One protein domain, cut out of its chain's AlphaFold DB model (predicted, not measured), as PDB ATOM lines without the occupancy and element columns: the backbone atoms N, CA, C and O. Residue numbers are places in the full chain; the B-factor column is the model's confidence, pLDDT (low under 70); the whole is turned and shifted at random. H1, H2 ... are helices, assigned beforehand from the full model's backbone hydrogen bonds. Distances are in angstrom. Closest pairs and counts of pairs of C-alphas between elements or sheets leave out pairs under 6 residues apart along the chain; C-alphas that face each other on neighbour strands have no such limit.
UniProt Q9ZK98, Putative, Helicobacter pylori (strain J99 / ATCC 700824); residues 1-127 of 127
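AT A GLANCE: This is residues 1 to 127 of the 127 residues of the protein "Putative" of Helicobacter pylori (strain J99 / ATCC 700824) (UniProt Q9ZK98). One very long helix, H4, runs along most of a slender rod, and a helical hairpin of H1 and H2 packs on it, H1 side by side with residues 97 to 114 of H4 and H2 packing on H4 with its residues 28 to 35 alone. The three make an up-and-down bundle in which H2 meets H1 and H4 near the hairpin's turn and spreads from them beyond it, while the short H3 lies crosswise near the beginning of H4. The printed part has 127 residues with four named helices, H1, H2, H3 and H4 in chain order, and no named strand; the class is all helix. It is only just extended, close to loose, with a radius of gyration of the C-alphas of 21.3 A, and the C-alphas span 73 by 24 by 22 A.

HOW THE PARTS SIT: H4, residues 77 to 122, is the longest helix. H1, residues 2 to 23, touches residues 97 to 114 of H4 alone, the same way at a shallow tilt of 20 degrees; their closest C-alphas, those of Ser 23 and Val 111, are 6.2 A apart. H2, residues 28 to 56, touches H4 with residues 28 to 35 alone, opposite ways at a shallow tilt of 26 degrees; the closest C-alphas are those of Pro 28 and Val 115, 6.0 A apart. H1 and H2 form a helical hairpin and touch through residues 16 to 23 and 30 to 38 alone, opposite ways at a shallow tilt of 17 degrees, with the C-alphas of Ser 23 and Cys 31 closest at 5.8 A. H1, H2 and H4 make an up and down bundle, each helix running against the one before it in the chain. H2 has a kink of 28 degrees near residue 50. H3, residues 64 to 71, is close to H4 but not clearly touching, about perpendicular at 85 degrees, with the C-alphas of Val 64 and Trp 80 closest at 7.3 A. H3 is apart from H1 and from H2. Every O i to N i+4 pair is within hydrogen-bond range in H1, H3 and H4, and 23 of 25 are in H2.

IN THESE COORDINATES: H4 measures 67.5 A from C-alpha 77 at (19.864, -61.871, 72.764) to C-alpha 122 at (53.571, -28.427, 24.726). H1 begins at C-alpha 2 at (40.353, -50.403, 62.176) and measures 31.2 A to C-alpha 23. H2 measures 40.8 A from C-alpha 28 to C-alpha 56, and H3 10.5 A from C-alpha 64 to C-alpha 71.

THE WHOLE: The two C-alphas farthest apart, those of Glu 74 and Lys 127, are 74.1 A apart. The printed part has no cut. The links H1 to H2 and H3 to H4 are tight, and H2 to H3 is short. Residues 120 to 125, of which 120 to 122 belong to H4, stand free. The mean pLDDT of the printed part is 72.6, and 36 residues are under 70, among them residues 49 to 65 and 121 to 127.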
ATOM      1  N   MET A   1      42.988 -53.151  64.299       61.16
ATOM      2  CA  MET A   1      42.970 -53.194  62.814       61.16
ATOM      3  C   MET A   1      42.310 -51.950  62.210       61.16
ATOM      4  O   MET A   1      42.928 -51.320  61.361       61.16
ATOM      5  N   LEU A   2      41.111 -51.564  62.676       64.94
ATOM      6  CA  LEU A   2      40.353 -50.403  62.176       64.94
ATOM      7  C   LEU A   2      41.106 -49.062  62.301       64.94
ATOM      8  O   LEU A   2      41.220 -48.341  61.319       64.94
ATOM      9  N   ASP A   3      41.705 -48.776  63.460       68.94
ATOM     10  CA  ASP A   3      42.461 -47.531  63.706       68.94
ATOM     11  C   ASP A   3      43.635 -47.333  62.725       68.94
ATOM     12  O   ASP A   3      43.783 -46.290  62.089       68.94
ATOM     13  N   LYS A   4      44.413 -48.396  62.487       71.75
ATOM     14  CA  LYS A   4      45.513 -48.387  61.511       71.75
ATOM     15  C   LYS A   4      45.010 -48.124  60.086       71.75
ATOM     16  O   LYS A   4      45.665 -47.396  59.345       71.75
ATOM     17  N   ARG A   5      43.844 -48.675  59.718       73.44
ATOM     18  CA  ARG A   5      43.193 -48.425  58.419       73.44
ATOM     19  C   ARG A   5      42.739 -46.974  58.286       73.44
ATOM     20  O   ARG A   5      43.058 -46.346  57.282       73.44
ATOM     21  N   ILE A   6      42.095 -46.423  59.314       78.06
ATOM     22  CA  ILE A   6      41.666 -45.015  59.366       78.06
ATOM     23  C   ILE A   6      42.854 -44.073  59.202       78.06
ATOM     24  O   ILE A   6      42.827 -43.183  58.354       78.06
ATOM     25  N   LYS A   7      43.924 -44.294  59.970       78.31
ATOM     26  CA  LYS A   7      45.120 -43.449  59.928       78.31
ATOM     27  C   LYS A   7      45.748 -43.420  58.540       78.31
ATOM     28  O   LYS A   7      46.184 -42.368  58.081       78.31
ATOM     29  N   THR A   8      45.786 -44.560  57.853       79.12
ATOM     30  CA  THR A   8      46.311 -44.587  56.490       79.12
ATOM     31  C   THR A   8      45.349 -43.979  55.474       79.12
ATOM     32  O   THR A   8      45.815 -43.266  54.594       79.12
ATOM     33  N   LEU A   9      44.032 -44.170  55.600       77.56
ATOM     34  CA  LEU A   9      43.054 -43.479  54.748       77.56
ATOM     35  C   LEU A   9      43.162 -41.954  54.882       77.56
ATOM     36  O   LEU A   9      43.178 -41.259  53.872       77.56
ATOM     37  N   LEU A  10      43.320 -41.438  56.104       81.88
ATOM     38  CA  LEU A  10      43.581 -40.017  56.367       81.88
ATOM     39  C   LEU A  10      44.890 -39.543  55.729       81.88
ATOM     40  O   LEU A  10      44.926 -38.470  55.130       81.88
ATOM     41  N   LEU A  11      45.955 -40.347  55.816       82.62
ATOM     42  CA  LEU A  11      47.230 -40.045  55.164       82.62
ATOM     43  C   LEU A  11      47.070 -39.964  53.638       82.62
ATOM     44  O   LEU A  11      47.539 -39.013  53.017       82.62
ATOM     45  N   PHE A  12      46.376 -40.935  53.038       78.19
ATOM     46  CA  PHE A  12      46.070 -40.949  51.607       78.19
ATOM     47  C   PHE A  12      45.233 -39.748  51.188       78.19
ATOM     48  O   PHE A  12      45.531 -39.120  50.176       78.19
ATOM     49  N   PHE A  13      44.209 -39.415  51.971       80.75
ATOM     50  CA  PHE A  13      43.363 -38.257  51.730       80.75
ATOM     51  C   PHE A  13      44.176 -36.957  51.770       80.75
ATOM     52  O   PHE A  13      44.106 -36.164  50.835       80.75
ATOM     53  N   GLY A  14      45.025 -36.776  52.787       82.56
ATOM     54  CA  GLY A  14      45.909 -35.614  52.900       82.56
ATOM     55  C   GLY A  14      46.893 -35.496  51.734       82.56
ATOM     56  O   GLY A  14      47.004 -34.432  51.127       82.56
ATOM     57  N   LEU A  15      47.556 -36.597  51.363       79.69
ATOM     58  CA  LEU A  15      48.458 -36.633  50.207       79.69
ATOM     59  C   LEU A  15      47.727 -36.297  48.900       79.69
ATOM     60  O   LEU A  15      48.277 -35.584  48.062       79.69
ATOM     61  N   ASN A  16      46.486 -36.763  48.730       78.94
ATOM     62  CA  ASN A  16      45.701 -36.466  47.535       78.94
ATOM     63  C   ASN A  16      45.281 -34.991  47.477       78.94
ATOM     64  O   ASN A  16      45.419 -34.368  46.433       78.94
ATOM     65  N   MET A  17      44.888 -34.383  48.600       82.12
ATOM     66  CA  MET A  17      44.593 -32.944  48.652       82.12
ATOM     67  C   MET A  17      45.811 -32.083  48.284       82.12
ATOM     68  O   MET A  17      45.669 -31.085  47.578       82.12
ATOM     69  N   VAL A  18      47.014 -32.488  48.710       78.62
ATOM     70  CA  VAL A  18      48.272 -31.835  48.305       78.62
ATOM     71  C   VAL A  18      48.551 -32.047  46.814       78.62
ATOM     72  O   VAL A  18      48.930 -31.112  46.118       78.62
ATOM     73  N   CYS A  19      48.337 -33.253  46.287       74.56
ATOM     74  CA  CYS A  19      48.506 -33.522  44.858       74.56
ATOM     75  C   CYS A  19      47.545 -32.678  44.008       74.56
ATOM     76  O   CYS A  19      47.958 -32.051  43.031       74.56
ATOM     77  N   LEU A  20      46.279 -32.608  44.424       74.38
ATOM     78  CA  LEU A  20      45.254 -31.814  43.767       74.38
ATOM     79  C   LEU A  20      45.621 -30.326  43.792       74.38
ATOM     80  O   LEU A  20      45.555 -29.681  42.752       74.38
ATOM     81  N   SER A  21      46.076 -29.783  44.927       77.56
ATOM     82  CA  SER A  21      46.474 -28.371  45.022       77.56
ATOM     83  C   SER A  21      47.703 -28.048  44.168       77.56
ATOM     84  O   SER A  21      47.705 -27.047  43.450       77.56
ATOM     85  N   VAL A  22      48.710 -28.928  44.148       72.19
ATOM     86  CA  VAL A  22      49.888 -28.789  43.278       72.19
ATOM     87  C   VAL A  22      49.498 -28.892  41.800       72.19
ATOM     88  O   VAL A  22      50.093 -28.198  40.981       72.19
ATOM     89  N   SER A  23      48.452 -29.650  41.443       68.69
ATOM     90  CA  SER A  23      47.938 -29.720  40.061       68.69
ATOM     91  C   SER A  23      47.357 -28.418  39.510       68.69
ATOM     92  O   SER A  23      47.250 -28.266  38.293       68.69
ATOM     93  N   PHE A  24      47.034 -27.460  40.380       69.88
ATOM     94  CA  PHE A  24      46.657 -26.105  39.976       69.88
ATOM     95  C   PHE A  24      47.858 -25.173  39.800       69.88
ATOM     96  O   PHE A  24      47.719 -24.101  39.216       69.88
ATOM     97  N   THR A  25      49.044 -25.563  40.272       68.12
ATOM     98  CA  THR A  25      50.280 -24.840  39.964       68.12
ATOM     99  C   THR A  25      50.832 -25.347  38.630       68.12
ATOM    100  O   THR A  25      50.913 -26.553  38.422       68.12
ATOM    101  N   ASN A  26      51.217 -24.447  37.714       65.94
ATOM    102  CA  ASN A  26      51.689 -24.739  36.340       65.94
ATOM    103  C   ASN A  26      53.040 -25.503  36.264       65.94
ATOM    104  O   ASN A  26      53.883 -25.228  35.413       65.94
ATOM    105  N   LYS A  27      53.298 -26.456  37.165       68.94
ATOM    106  CA  LYS A  27      54.501 -27.295  37.211       68.94
ATOM    107  C   LYS A  27      54.129 -28.763  36.955       68.94
ATOM    108  O   LYS A  27      54.074 -29.553  37.898       68.94
ATOM    109  N   PRO A  28      53.936 -29.163  35.684       66.31
ATOM    110  CA  PRO A  28      53.452 -30.501  35.327       66.31
ATOM    111  C   PRO A  28      54.395 -31.633  35.763       66.31
ATOM    112  O   PRO A  28      53.938 -32.731  36.073       66.31
ATOM    113  N   HIS A  29      55.704 -31.365  35.863       70.19
ATOM    114  CA  HIS A  29      56.680 -32.354  36.326       70.19
ATOM    115  C   HIS A  29      56.413 -32.805  37.771       70.19
ATOM    116  O   HIS A  29      56.444 -34.000  38.044       70.19
ATOM    117  N   LEU A  30      56.091 -31.886  38.689       68.94
ATOM    118  CA  LEU A  30      55.800 -32.237  40.084       68.94
ATOM    119  C   LEU A  30      54.540 -33.097  40.173       68.94
ATOM    120  O   LEU A  30      54.548 -34.125  40.846       68.94
ATOM    121  N   CYS A  31      53.487 -32.730  39.442       69.31
ATOM    122  CA  CYS A  31      52.249 -33.506  39.387       69.31
ATOM    123  C   CYS A  31      52.481 -34.934  38.902       69.31
ATOM    124  O   CYS A  31      51.917 -35.859  39.476       69.31
ATOM    125  N   PHE A  32      53.346 -35.122  37.903       72.44
ATOM    126  CA  PHE A  32      53.690 -36.448  37.403       72.44
ATOM    127  C   PHE A  32      54.368 -37.315  38.474       72.44
ATOM    128  O   PHE A  32      53.949 -38.450  38.702       72.44
ATOM    129  N   TRP A  33      55.353 -36.771  39.197       74.62
ATOM    130  CA  TRP A  33      56.013 -37.484  40.300       74.62
ATOM    131  C   TRP A  33      55.031 -37.866  41.412       74.62
ATOM    132  O   TRP A  33      55.050 -39.002  41.890       74.62
ATOM    133  N   PHE A  34      54.137 -36.949  41.791       71.38
ATOM    134  CA  PHE A  34      53.104 -37.223  42.791       71.38
ATOM    135  C   PHE A  34      52.094 -38.274  42.323       71.38
ATOM    136  O   PHE A  34      51.669 -39.099  43.130       71.38
ATOM    137  N   LEU A  35      51.752 -38.296  41.032       72.12
ATOM    138  CA  LEU A  35      50.843 -39.285  40.460       72.12
ATOM    139  C   LEU A  35      51.449 -40.695  40.523       72.12
ATOM    140  O   LEU A  35      50.787 -41.627  40.975       72.12
ATOM    141  N   VAL A  36      52.736 -40.836  40.183       77.62
ATOM    142  CA  VAL A  36      53.474 -42.110  40.280       77.62
ATOM    143  C   VAL A  36      53.583 -42.594  41.731       77.62
ATOM    144  O   VAL A  36      53.261 -43.748  42.019       77.62
ATOM    145  N   LEU A  37      53.985 -41.717  42.659       77.62
ATOM    146  CA  LEU A  37      54.035 -42.015  44.100       77.62
ATOM    147  C   LEU A  37      52.666 -42.444  44.634       77.62
ATOM    148  O   LEU A  37      52.555 -43.409  45.391       77.62
ATOM    149  N   GLY A  38      51.621 -41.749  44.200       76.19
ATOM    150  CA  GLY A  38      50.238 -42.043  44.510       76.19
ATOM    151  C   GLY A  38      49.797 -43.439  44.086       76.19
ATOM    152  O   GLY A  38      49.328 -44.226  44.911       76.19
ATOM    153  N   CYS A  39      50.016 -43.781  42.815       76.81
ATOM    154  CA  CYS A  39      49.733 -45.109  42.274       76.81
ATOM    155  C   CYS A  39      50.528 -46.207  42.996       76.81
ATOM    156  O   CYS A  39      49.968 -47.257  43.318       76.81
ATOM    157  N   TYR A  40      51.804 -45.959  43.303       80.44
ATOM    158  CA  TYR A  40      52.646 -46.902  44.039       80.44
ATOM    159  C   TYR A  40      52.115 -47.172  45.452       80.44
ATOM    160  O   TYR A  40      51.998 -48.326  45.870       80.44
ATOM    161  N   LEU A  41      51.733 -46.121  46.180       74.62
ATOM    162  CA  LEU A  41      51.166 -46.256  47.518       74.62
ATOM    163  C   LEU A  41      49.824 -47.000  47.487       74.62
ATOM    164  O   LEU A  41      49.608 -47.883  48.317       74.62
ATOM    165  N   VAL A  42      48.945 -46.696  46.522       74.81
ATOM    166  CA  VAL A  42      47.674 -47.423  46.335       74.81
ATOM    167  C   VAL A  42      47.931 -48.905  46.057       74.81
ATOM    168  O   VAL A  42      47.255 -49.754  46.636       74.81
ATOM    169  N   TYR A  43      48.930 -49.229  45.235       75.38
ATOM    170  CA  TYR A  43      49.313 -50.606  44.934       75.38
ATOM    171  C   TYR A  43      49.823 -51.365  46.172       75.38
ATOM    172  O   TYR A  43      49.327 -52.451  46.487       75.38
ATOM    173  N   GLU A  44      50.759 -50.781  46.923       78.56
ATOM    174  CA  GLU A  44      51.264 -51.349  48.184       78.56
ATOM    175  C   GLU A  44      50.142 -51.526  49.219       78.56
ATOM    176  O   GLU A  44      50.063 -52.546  49.915       78.56
ATOM    177  N   TRP A  45      49.222 -50.563  49.288       73.19
ATOM    178  CA  TRP A  45      48.043 -50.646  50.141       73.19
ATOM    179  C   TRP A  45      47.110 -51.783  49.726       73.19
ATOM    180  O   TRP A  45      46.705 -52.576  50.574       73.19
ATOM    181  N   GLN A  46      46.808 -51.919  48.431       71.50
ATOM    182  CA  GLN A  46      45.980 -53.011  47.914       71.50
ATOM    183  C   GLN A  46      46.596 -54.378  48.208       71.50
ATOM    184  O   GLN A  46      45.884 -55.315  48.564       71.50
ATOM    185  N   LYS A  47      47.921 -54.495  48.088       77.00
ATOM    186  CA  LYS A  47      48.666 -55.718  48.395       77.00
ATOM    187  C   LYS A  47      48.573 -56.089  49.877       77.00
ATOM    188  O   LYS A  47      48.405 -57.267  50.190       77.00
ATOM    189  N   LYS A  48      48.640 -55.107  50.784       70.62
ATOM    190  CA  LYS A  48      48.421 -55.319  52.228       70.62
ATOM    191  C   LYS A  48      46.963 -55.663  52.540       70.62
ATOM    192  O   LYS A  48      46.717 -56.675  53.186       70.62
ATOM    193  N   GLN A  49      46.011 -54.907  51.992       65.56
ATOM    194  CA  GLN A  49      44.579 -55.168  52.159       65.56
ATOM    195  C   GLN A  49      44.197 -56.561  51.657       65.56
ATOM    196  O   GLN A  49      43.490 -57.263  52.357       65.56
ATOM    197  N   LYS A  50      44.679 -57.015  50.491       63.62
ATOM    198  CA  LYS A  50      44.374 -58.367  49.984       63.62
ATOM    199  C   LYS A  50      44.794 -59.467  50.959       63.62
ATOM    200  O   LYS A  50      44.044 -60.422  51.122       63.62
ATOM    201  N   LYS A  51      45.951 -59.325  51.617       60.84
ATOM    202  CA  LYS A  51      46.422 -60.289  52.625       60.84
ATOM    203  C   LYS A  51      45.529 -60.299  53.866       60.84
ATOM    204  O   LYS A  51      45.156 -61.367  54.334       60.84
ATOM    205  N   ASP A  52      45.139 -59.123  54.341       56.78
ATOM    206  CA  ASP A  52      44.301 -58.982  55.535       56.78
ATOM    207  C   ASP A  52      42.825 -59.348  55.266       56.78
ATOM    208  O   ASP A  52      42.133 -59.890  56.125       56.78
ATOM    209  N   PHE A  53      42.332 -59.099  54.050       50.22
ATOM    210  CA  PHE A  53      40.933 -59.295  53.659       50.22
ATOM    211  C   PHE A  53      40.629 -60.732  53.230       50.22
ATOM    212  O   PHE A  53      39.499 -61.185  53.389       50.22
ATOM    213  N   GLN A  54      41.615 -61.484  52.728       44.09
ATOM    214  CA  GLN A  54      41.445 -62.918  52.461       44.09
ATOM    215  C   GLN A  54      41.228 -63.717  53.759       44.09
ATOM    216  O   GLN A  54      40.558 -64.742  53.731       44.09
ATOM    217  N   SER A  55      41.725 -63.201  54.889       46.31
ATOM    218  CA  SER A  55      41.476 -63.719  56.240       46.31
ATOM    219  C   SER A  55      40.096 -63.311  56.788       46.31
ATOM    220  O   SER A  55      39.423 -64.118  57.416       46.31
ATOM    221  N   ALA A  56      39.623 -62.095  56.490       44.00
ATOM    222  CA  ALA A  56      38.359 -61.569  57.024       44.00
ATOM    223  C   ALA A  56      37.100 -61.887  56.184       44.00
ATOM    224  O   ALA A  56      35.987 -61.592  56.616       44.00
ATOM    225  N   LYS A  57      37.249 -62.462  54.979       41.91
ATOM    226  CA  LYS A  57      36.146 -62.705  54.023       41.91
ATOM    227  C   LYS A  57      35.077 -63.692  54.529       41.91
ATOM    228  O   LYS A  57      34.024 -63.769  53.905       41.91
ATOM    229  N   SER A  58      35.314 -64.427  55.616       45.91
ATOM    230  CA  SER A  58      34.372 -65.435  56.124       45.91
ATOM    231  C   SER A  58      33.283 -64.892  57.052       45.91
ATOM    232  O   SER A  58      32.267 -65.549  57.199       45.91
ATOM    233  N   LEU A  59      33.419 -63.700  57.641       49.06
ATOM    234  CA  LEU A  59      32.478 -63.236  58.672       49.06
ATOM    235  C   LEU A  59      31.463 -62.236  58.101       49.06
ATOM    236  O   LEU A  59      31.388 -61.082  58.523       49.06
ATOM    237  N   LYS A  60      30.701 -62.661  57.090       53.19
ATOM    238  CA  LYS A  60      29.431 -62.012  56.736       53.19
ATOM    239  C   LYS A  60      28.332 -62.818  57.404       53.19
ATOM    240  O   LYS A  60      27.927 -63.844  56.883       53.19
ATOM    241  N   PHE A  61      27.890 -62.361  58.565       56.12
ATOM    242  CA  PHE A  61      26.757 -62.970  59.243       56.12
ATOM    243  C   PHE A  61      25.491 -62.261  58.800       56.12
ATOM    244  O   PHE A  61      25.232 -61.132  59.224       56.12
ATOM    245  N   ASP A  62      24.725 -62.915  57.932       58.41
ATOM    246  CA  ASP A  62      23.400 -62.433  57.547       58.41
ATOM    247  C   ASP A  62      22.327 -62.913  58.551       58.41
ATOM    248  O   ASP A  62      21.228 -62.356  58.592       58.41
ATOM    249  N   SER A  63      22.643 -63.883  59.431       58.94
ATOM    250  CA  SER A  63      21.721 -64.402  60.458       58.94
ATOM    251  C   SER A  63      22.402 -64.918  61.739       58.94
ATOM    252  O   SER A  63      23.555 -65.350  61.711       58.94
ATOM    253  N   VAL A  64      21.654 -64.927  62.857       59.00
ATOM    254  CA  VAL A  64      22.055 -65.547  64.146       59.00
ATOM    255  C   VAL A  64      22.454 -67.005  63.936       59.00
ATOM    256  O   VAL A  64      23.493 -67.437  64.408       59.00
ATOM    257  N   SER A  65      21.676 -67.744  63.145       63.31
ATOM    258  CA  SER A  65      21.894 -69.169  62.883       63.31
ATOM    259  C   SER A  65      23.180 -69.482  62.112       63.31
ATOM    260  O   SER A  65      23.731 -70.569  62.265       63.31
ATOM    261  N   GLU A  66      23.657 -68.566  61.260       71.25
ATOM    262  CA  GLU A  66      24.973 -68.693  60.613       71.25
ATOM    263  C   GLU A  66      26.098 -68.418  61.606       71.25
ATOM    264  O   GLU A  66      27.068 -69.168  61.652       71.25
ATOM    265  N   LEU A  67      25.940 -67.381  62.432       71.69
ATOM    266  CA  LEU A  67      26.891 -67.010  63.476       71.69
ATOM    267  C   LEU A  67      27.063 -68.118  64.524       71.69
ATOM    268  O   LEU A  67      28.191 -68.452  64.878       71.69
ATOM    269  N   GLU A  68      25.964 -68.714  64.983       72.31
ATOM    270  CA  GLU A  68      25.970 -69.822  65.944       72.31
ATOM    271  C   GLU A  68      26.618 -71.083  65.366       72.31
ATOM    272  O   GLU A  68      27.359 -71.771  66.065       72.31
ATOM    273  N   LYS A  69      26.396 -71.369  64.074       74.50
ATOM    274  CA  LYS A  69      27.050 -72.487  63.377       74.50
ATOM    275  C   LYS A  69      28.550 -72.278  63.206       74.50
ATOM    276  O   LYS A  69      29.305 -73.226  63.401       74.50
ATOM    277  N   ASP A  70      28.973 -71.067  62.857       69.50
ATOM    278  CA  ASP A  70      30.388 -70.744  62.642       69.50
ATOM    279  C   ASP A  70      31.174 -70.659  63.957       69.50
ATOM    280  O   ASP A  70      32.335 -71.069  64.002       69.50
ATOM    281  N   LEU A  71      30.561 -70.156  65.036       72.19
ATOM    282  CA  LEU A  71      31.188 -70.120  66.364       72.19
ATOM    283  C   LEU A  71      30.954 -71.387  67.196       72.19
ATOM    284  O   LEU A  71      31.601 -71.545  68.231       72.19
ATOM    285  N   ASN A  72      30.075 -72.289  66.752       78.19
ATOM    286  CA  ASN A  72      29.656 -73.486  67.484       78.19
ATOM    287  C   ASN A  72      29.237 -73.171  68.937       78.19
ATOM    288  O   ASN A  72      29.620 -73.876  69.874       78.19
ATOM    289  N   MET A  73      28.493 -72.078  69.124       78.12
ATOM    290  CA  MET A  73      28.015 -71.606  70.426       78.12
ATOM    291  C   MET A  73      26.612 -71.009  70.304       78.12
ATOM    292  O   MET A  73      26.252 -70.505  69.244       78.12
ATOM    293  N   GLU A  74      25.850 -71.043  71.394       77.56
ATOM    294  CA  GLU A  74      24.547 -70.383  71.506       77.56
ATOM    295  C   GLU A  74      24.764 -68.890  71.794       77.56
ATOM    296  O   GLU A  74      25.526 -68.542  72.699       77.56
ATOM    297  N   VAL A  75      24.152 -68.006  71.001       75.06
ATOM    298  CA  VAL A  75      24.329 -66.552  71.135       75.06
ATOM    299  C   VAL A  75      23.136 -65.977  71.888       75.06
ATOM    300  O   VAL A  75      21.991 -66.092  71.456       75.06
ATOM    301  N   THR A  76      23.386 -65.311  73.016       82.81
ATOM    302  CA  THR A  76      22.305 -64.676  73.782       82.81
ATOM    303  C   THR A  76      21.740 -63.445  73.058       82.81
ATOM    304  O   THR A  76      22.411 -62.812  72.241       82.81
ATOM    305  N   ASN A  77      20.502 -63.047  73.379       80.56
ATOM    306  CA  ASN A  77      19.864 -61.871  72.764       80.56
ATOM    307  C   ASN A  77      20.660 -60.565  72.972       80.56
ATOM    308  O   ASN A  77      20.715 -59.732  72.065       80.56
ATOM    309  N   ASP A  78      21.302 -60.389  74.131       82.94
ATOM    310  CA  ASP A  78      22.108 -59.198  74.437       82.94
ATOM    311  C   ASP A  78      23.433 -59.173  73.649       82.94
ATOM    312  O   ASP A  78      23.874 -58.126  73.154       82.94
ATOM    313  N   GLU A  79      24.059 -60.340  73.469       81.81
ATOM    314  CA  GLU A  79      25.230 -60.500  72.603       81.81
ATOM    315  C   GLU A  79      24.863 -60.257  71.138       81.81
ATOM    316  O   GLU A  79      25.586 -59.554  70.428       81.81
ATOM    317  N   TRP A  80      23.703 -60.750  70.698       81.12
ATOM    318  CA  TRP A  80      23.197 -60.523  69.348       81.12
ATOM    319  C   TRP A  80      22.958 -59.037  69.046       81.12
ATOM    320  O   TRP A  80      23.400 -58.549  68.002       81.12
ATOM    321  N   ASP A  81      22.324 -58.284  69.952       83.19
ATOM    322  CA  ASP A  81      22.124 -56.837  69.772       83.19
ATOM    323  C   ASP A  81      23.465 -56.085  69.689       83.19
ATOM    324  O   ASP A  81      23.655 -55.190  68.855       83.19
ATOM    325  N   THR A  82      24.444 -56.506  70.495       84.12
ATOM    326  CA  THR A  82      25.802 -55.951  70.470       84.12
ATOM    327  C   THR A  82      26.501 -56.229  69.135       84.12
ATOM    328  O   THR A  82      27.078 -55.317  68.531       84.12
ATOM    329  N   ILE A  83      26.410 -57.460  68.626       81.25
ATOM    330  CA  ILE A  83      26.986 -57.869  67.337       81.25
ATOM    331  C   ILE A  83      26.311 -57.129  66.181       81.25
ATOM    332  O   ILE A  83      27.000 -56.628  65.288       81.25
ATOM    333  N   LYS A  84      24.985 -56.969  66.220       80.69
ATOM    334  CA  LYS A  84      24.231 -56.202  65.223       80.69
ATOM    335  C   LYS A  84      24.689 -54.744  65.170       80.69
ATOM    336  O   LYS A  84      25.007 -54.245  64.088       80.69
ATOM    337  N   LYS A  85      24.815 -54.079  66.325       82.81
ATOM    338  CA  LYS A  85      25.339 -52.702  66.415       82.81
ATOM    339  C   LYS A  85      26.769 -52.588  65.886       82.81
ATOM    340  O   LYS A  85      27.108 -51.598  65.234       82.81
ATOM    341  N   LEU A  86      27.625 -53.576  66.155       80.50
ATOM    342  CA  LEU A  86      28.987 -53.614  65.616       80.50
ATOM    343  C   LEU A  86      28.990 -53.792  64.092       80.50
ATOM    344  O   LEU A  86      29.719 -53.072  63.410       80.50
ATOM    345  N   ASN A  87      28.150 -54.680  63.554       78.81
ATOM    346  CA  ASN A  87      28.021 -54.913  62.115       78.81
ATOM    347  C   ASN A  87      27.507 -53.665  61.378       78.81
ATOM    348  O   ASN A  87      28.064 -53.271  60.355       78.81
ATOM    349  N   GLU A  88      26.506 -52.971  61.926       81.50
ATOM    350  CA  GLU A  88      26.018 -51.702  61.368       81.50
ATOM    351  C   GLU A  88      27.111 -50.626  61.342       81.50
ATOM    352  O   GLU A  88      27.324 -49.982  60.310       81.50
ATOM    353  N   LYS A  89      27.863 -50.463  62.442       77.19
ATOM    354  CA  LYS A  89      29.020 -49.552  62.485       77.19
ATOM    355  C   LYS A  89      30.077 -49.926  61.447       77.19
ATOM    356  O   LYS A  89      30.611 -49.042  60.777       77.19
ATOM    357  N   LEU A  90      30.355 -51.218  61.279       76.94
ATOM    358  CA  LEU A  90      31.314 -51.718  60.297       76.94
ATOM    359  C   LEU A  90      30.839 -51.459  58.857       76.94
ATOM    360  O   LEU A  90      31.620 -51.021  58.015       76.94
ATOM    361  N   LYS A  91      29.548 -51.658  58.577       76.56
ATOM    362  CA  LYS A  91      28.930 -51.367  57.276       76.56
ATOM    363  C   LYS A  91      29.018 -49.881  56.932       76.56
ATOM    364  O   LYS A  91      29.404 -49.538  55.815       76.56
ATOM    365  N   MET A  92      28.714 -49.001  57.888       75.19
ATOM    366  CA  MET A  92      28.896 -47.555  57.715       75.19
ATOM    367  C   MET A  92      30.362 -47.207  57.442       75.19
ATOM    368  O   MET A  92      30.645 -46.434  56.530       75.19
ATOM    369  N   PHE A  93      31.292 -47.828  58.172       77.25
ATOM    370  CA  PHE A  93      32.724 -47.633  57.970       77.25
ATOM    371  C   PHE A  93      33.173 -48.002  56.551       77.25
ATOM    372  O   PHE A  93      33.829 -47.199  55.891       77.25
ATOM    373  N   PHE A  94      32.772 -49.174  56.051       75.94
ATOM    374  CA  PHE A  94      33.089 -49.589  54.683       75.94
ATOM    375  C   PHE A  94      32.482 -48.663  53.633       75.94
ATOM    376  O   PHE A  94      33.110 -48.416  52.606       75.94
ATOM    377  N   ASN A  95      31.288 -48.121  53.880       77.81
ATOM    378  CA  ASN A  95      30.668 -47.174  52.959       77.81
ATOM    379  C   ASN A  95      31.451 -45.850  52.892       77.81
ATOM    380  O   ASN A  95      31.703 -45.333  51.806       77.81
ATOM    381  N   VAL A  96      31.898 -45.334  54.045       78.25
ATOM    382  CA  VAL A  96      32.766 -44.145  54.121       78.25
ATOM    383  C   VAL A  96      34.116 -44.408  53.455       78.25
ATOM    384  O   VAL A  96      34.578 -43.597  52.656       78.25
ATOM    385  N   GLU A  97      34.738 -45.555  53.733       78.75
ATOM    386  CA  GLU A  97      35.991 -45.970  53.095       78.75
ATOM    387  C   GLU A  97      35.834 -46.049  51.568       78.75
ATOM    388  O   GLU A  97      36.663 -45.513  50.835       78.75
ATOM    389  N   ASN A  98      34.739 -46.636  51.076       79.44
ATOM    390  CA  ASN A  98      34.436 -46.702  49.650       79.44
ATOM    391  C   ASN A  98      34.244 -45.308  49.027       79.44
ATOM    392  O   ASN A  98      34.770 -45.041  47.947       79.44
ATOM    393  N   ALA A  99      33.552 -44.393  49.712       80.62
ATOM    394  CA  ALA A  99      33.392 -43.015  49.247       80.62
ATOM    395  C   ALA A  99      34.743 -42.287  49.133       80.62
ATOM    396  O   ALA A  99      35.003 -41.618  48.130       80.62
ATOM    397  N   ILE A 100      35.637 -42.471  50.112       82.06
ATOM    398  CA  ILE A 100      37.006 -41.942  50.059       82.06
ATOM    399  C   ILE A 100      37.757 -42.539  48.866       82.06
ATOM    400  O   ILE A 100      38.408 -41.804  48.132       82.06
ATOM    401  N   TYR A 101      37.643 -43.846  48.615       78.25
ATOM    402  CA  TYR A 101      38.277 -44.474  47.452       78.25
ATOM    403  C   TYR A 101      37.803 -43.893  46.121       78.25
ATOM    404  O   TYR A 101      38.635 -43.583  45.266       78.25
ATOM    405  N   VAL A 102      36.492 -43.717  45.955       80.75
ATOM    406  CA  VAL A 102      35.919 -43.094  44.756       80.75
ATOM    407  C   VAL A 102      36.438 -41.664  44.603       80.75
ATOM    408  O   VAL A 102      36.892 -41.295  43.522       80.75
ATOM    409  N   PHE A 103      36.455 -40.880  45.685       82.50
ATOM    410  CA  PHE A 103      37.012 -39.528  45.679       82.50
ATOM    411  C   PHE A 103      38.481 -39.514  45.241       82.50
ATOM    412  O   PHE A 103      38.858 -38.734  44.362       82.50
ATOM    413  N   LEU A 104      39.309 -40.402  45.805       81.50
ATOM    414  CA  LEU A 104      40.715 -40.505  45.427       81.50
ATOM    415  C   LEU A 104      40.840 -40.807  43.928       81.50
ATOM    416  O   LEU A 104      41.562 -40.095  43.235       81.50
ATOM    417  N   LEU A 105      40.110 -41.804  43.419       82.00
ATOM    418  CA  LEU A 105      40.139 -42.208  42.009       82.00
ATOM    419  C   LEU A 105      39.774 -41.054  41.065       82.00
ATOM    420  O   LEU A 105      40.492 -40.801  40.100       82.00
ATOM    421  N   VAL A 106      38.695 -40.328  41.365       82.94
ATOM    422  CA  VAL A 106      38.264 -39.167  40.570       82.94
ATOM    423  C   VAL A 106      39.338 -38.079  40.571       82.94
ATOM    424  O   VAL A 106      39.641 -37.512  39.523       82.94
ATOM    425  N   SER A 107      39.977 -37.841  41.718       81.62
ATOM    426  CA  SER A 107      41.079 -36.880  41.845       81.62
ATOM    427  C   SER A 107      42.252 -37.254  40.932       81.62
ATOM    428  O   SER A 107      42.743 -36.413  40.180       81.62
ATOM    429  N   TYR A 108      42.654 -38.530  40.922       80.50
ATOM    430  CA  TYR A 108      43.712 -39.032  40.035       80.50
ATOM    431  C   TYR A 108      43.361 -38.873  38.555       80.50
ATOM    432  O   TYR A 108      44.228 -38.489  37.771       80.50
ATOM    433  N   LEU A 109      42.105 -39.119  38.167       83.56
ATOM    434  CA  LEU A 109      41.649 -38.914  36.789       83.56
ATOM    435  C   LEU A 109      41.730 -37.439  36.378       83.56
ATOM    436  O   LEU A 109      42.212 -37.142  35.287       83.56
ATOM    437  N   ILE A 110      41.320 -36.513  37.252       83.06
ATOM    438  CA  ILE A 110      41.410 -35.067  36.992       83.06
ATOM    439  C   ILE A 110      42.872 -34.640  36.811       83.06
ATOM    440  O   ILE A 110      43.193 -33.944  35.846       83.06
ATOM    441  N   VAL A 111      43.766 -35.064  37.711       79.69
ATOM    442  CA  VAL A 111      45.198 -34.740  37.617       79.69
ATOM    443  C   VAL A 111      45.811 -35.359  36.357       79.69
ATOM    444  O   VAL A 111      46.540 -34.676  35.642       79.69
ATOM    445  N   GLY A 112      45.472 -36.612  36.040       79.69
ATOM    446  CA  GLY A 112      45.916 -37.293  34.824       79.69
ATOM    447  C   GLY A 112      45.507 -36.544  33.558       79.69
ATOM    448  O   GLY A 112      46.366 -36.229  32.739       79.69
ATOM    449  N   MET A 113      44.229 -36.162  33.439       83.50
ATOM    450  CA  MET A 113      43.736 -35.371  32.305       83.50
ATOM    451  C   MET A 113      44.469 -34.033  32.167       83.50
ATOM    452  O   MET A 113      44.839 -33.661  31.056       83.50
ATOM    453  N   ARG A 114      44.731 -33.322  33.275       78.81
ATOM    454  CA  ARG A 114      45.502 -32.066  33.243       78.81
ATOM    455  C   ARG A 114      46.921 -32.277  32.729       78.81
ATOM    456  O   ARG A 114      47.368 -31.520  31.874       78.81
ATOM    457  N   VAL A 115      47.614 -33.306  33.218       75.69
ATOM    458  CA  VAL A 115      48.970 -33.635  32.758       75.69
ATOM    459  C   VAL A 115      48.962 -33.989  31.269       75.69
ATOM    460  O   VAL A 115      49.800 -33.480  30.530       75.69
ATOM    461  N   THR A 116      48.004 -34.798  30.805       79.31
ATOM    462  CA  THR A 116      47.874 -35.145  29.383       79.31
ATOM    463  C   THR A 116      47.613 -33.912  28.518       79.31
ATOM    464  O   THR A 116      48.301 -33.737  27.518       79.31
ATOM    465  N   LEU A 117      46.695 -33.025  28.917       78.31
ATOM    466  CA  LEU A 117      46.431 -31.769  28.204       78.31
ATOM    467  C   LEU A 117      47.683 -30.886  28.127       78.31
ATOM    468  O   LEU A 117      48.045 -30.439  27.045       78.31
ATOM    469  N   SER A 118      48.405 -30.713  29.242       72.88
ATOM    470  CA  SER A 118      49.658 -29.946  29.251       72.88
ATOM    471  C   SER A 118      50.731 -30.539  28.333       72.88
ATOM    472  O   SER A 118      51.507 -29.785  27.755       72.88
ATOM    473  N   LEU A 119      50.800 -31.866  28.188       72.38
ATOM    474  CA  LEU A 119      51.731 -32.517  27.259       72.38
ATOM    475  C   LEU A 119      51.325 -32.307  25.794       72.38
ATOM    476  O   LEU A 119      52.197 -32.055  24.964       72.38
ATOM    477  N   ILE A 120      50.028 -32.384  25.477       74.81
ATOM    478  CA  ILE A 120      49.513 -32.156  24.117       74.81
ATOM    479  C   ILE A 120      49.761 -30.703  23.685       74.81
ATOM    480  O   ILE A 120      50.255 -30.479  22.577       74.81
ATOM    481  N   ASP A 121      49.495 -29.733  24.566       68.56
ATOM    482  CA  ASP A 121      49.742 -28.310  24.301       68.56
ATOM    483  C   ASP A 121      51.234 -28.022  24.077       68.56
ATOM    484  O   ASP A 121      51.598 -27.326  23.128       68.56
ATOM    485  N   ASN A 122      52.122 -28.608  24.889       65.44
ATOM    486  CA  ASN A 122      53.571 -28.427  24.726       65.44
ATOM    487  C   ASN A 122      54.120 -29.052  23.432       65.44
ATOM    488  O   ASN A 122      55.140 -28.597  22.920       65.44
ATOM    489  N   HIS A 123      53.463 -30.088  22.901       63.00
ATOM    490  CA  HIS A 123      53.820 -30.707  21.623       63.00
ATOM    491  C   HIS A 123      53.226 -29.984  20.400       63.00
ATOM    492  O   HIS A 123      53.492 -30.394  19.273       63.00
ATOM    493  N   GLY A 124      52.456 -28.904  20.592       52.97
ATOM    494  CA  GLY A 124      51.931 -28.072  19.502       52.97
ATOM    495  C   GLY A 124      50.820 -28.722  18.669       52.97
ATOM    496  O   GLY A 124      50.517 -28.230  17.589       52.97
ATOM    497  N   VAL A 125      50.212 -29.812  19.152       54.41
ATOM    498  CA  VAL A 125      49.175 -30.577  18.427       54.41
ATOM    499  C   VAL A 125      47.817 -29.858  18.413       54.41
ATOM    500  O   VAL A 125      46.993 -30.117  17.543       54.41
ATOM    501  N   LEU A 126      47.588 -28.944  19.359       53.09
ATOM    502  CA  LEU A 126      46.344 -28.180  19.533       53.09
ATOM    503  C   LEU A 126      46.419 -26.738  18.991       53.09
ATOM    504  O   LEU A 126      45.597 -25.904  19.372       53.09
ATOM    505  N   LYS A 127      47.406 -26.431  18.138       44.25
ATOM    506  CA  LYS A 127      47.536 -25.111  17.506       44.25
ATOM    507  C   LYS A 127      46.716 -24.999  16.225       44.25
ATOM    508  O   LYS A 127      46.742 -25.963  15.430       44.25
TER     509      LYS A 127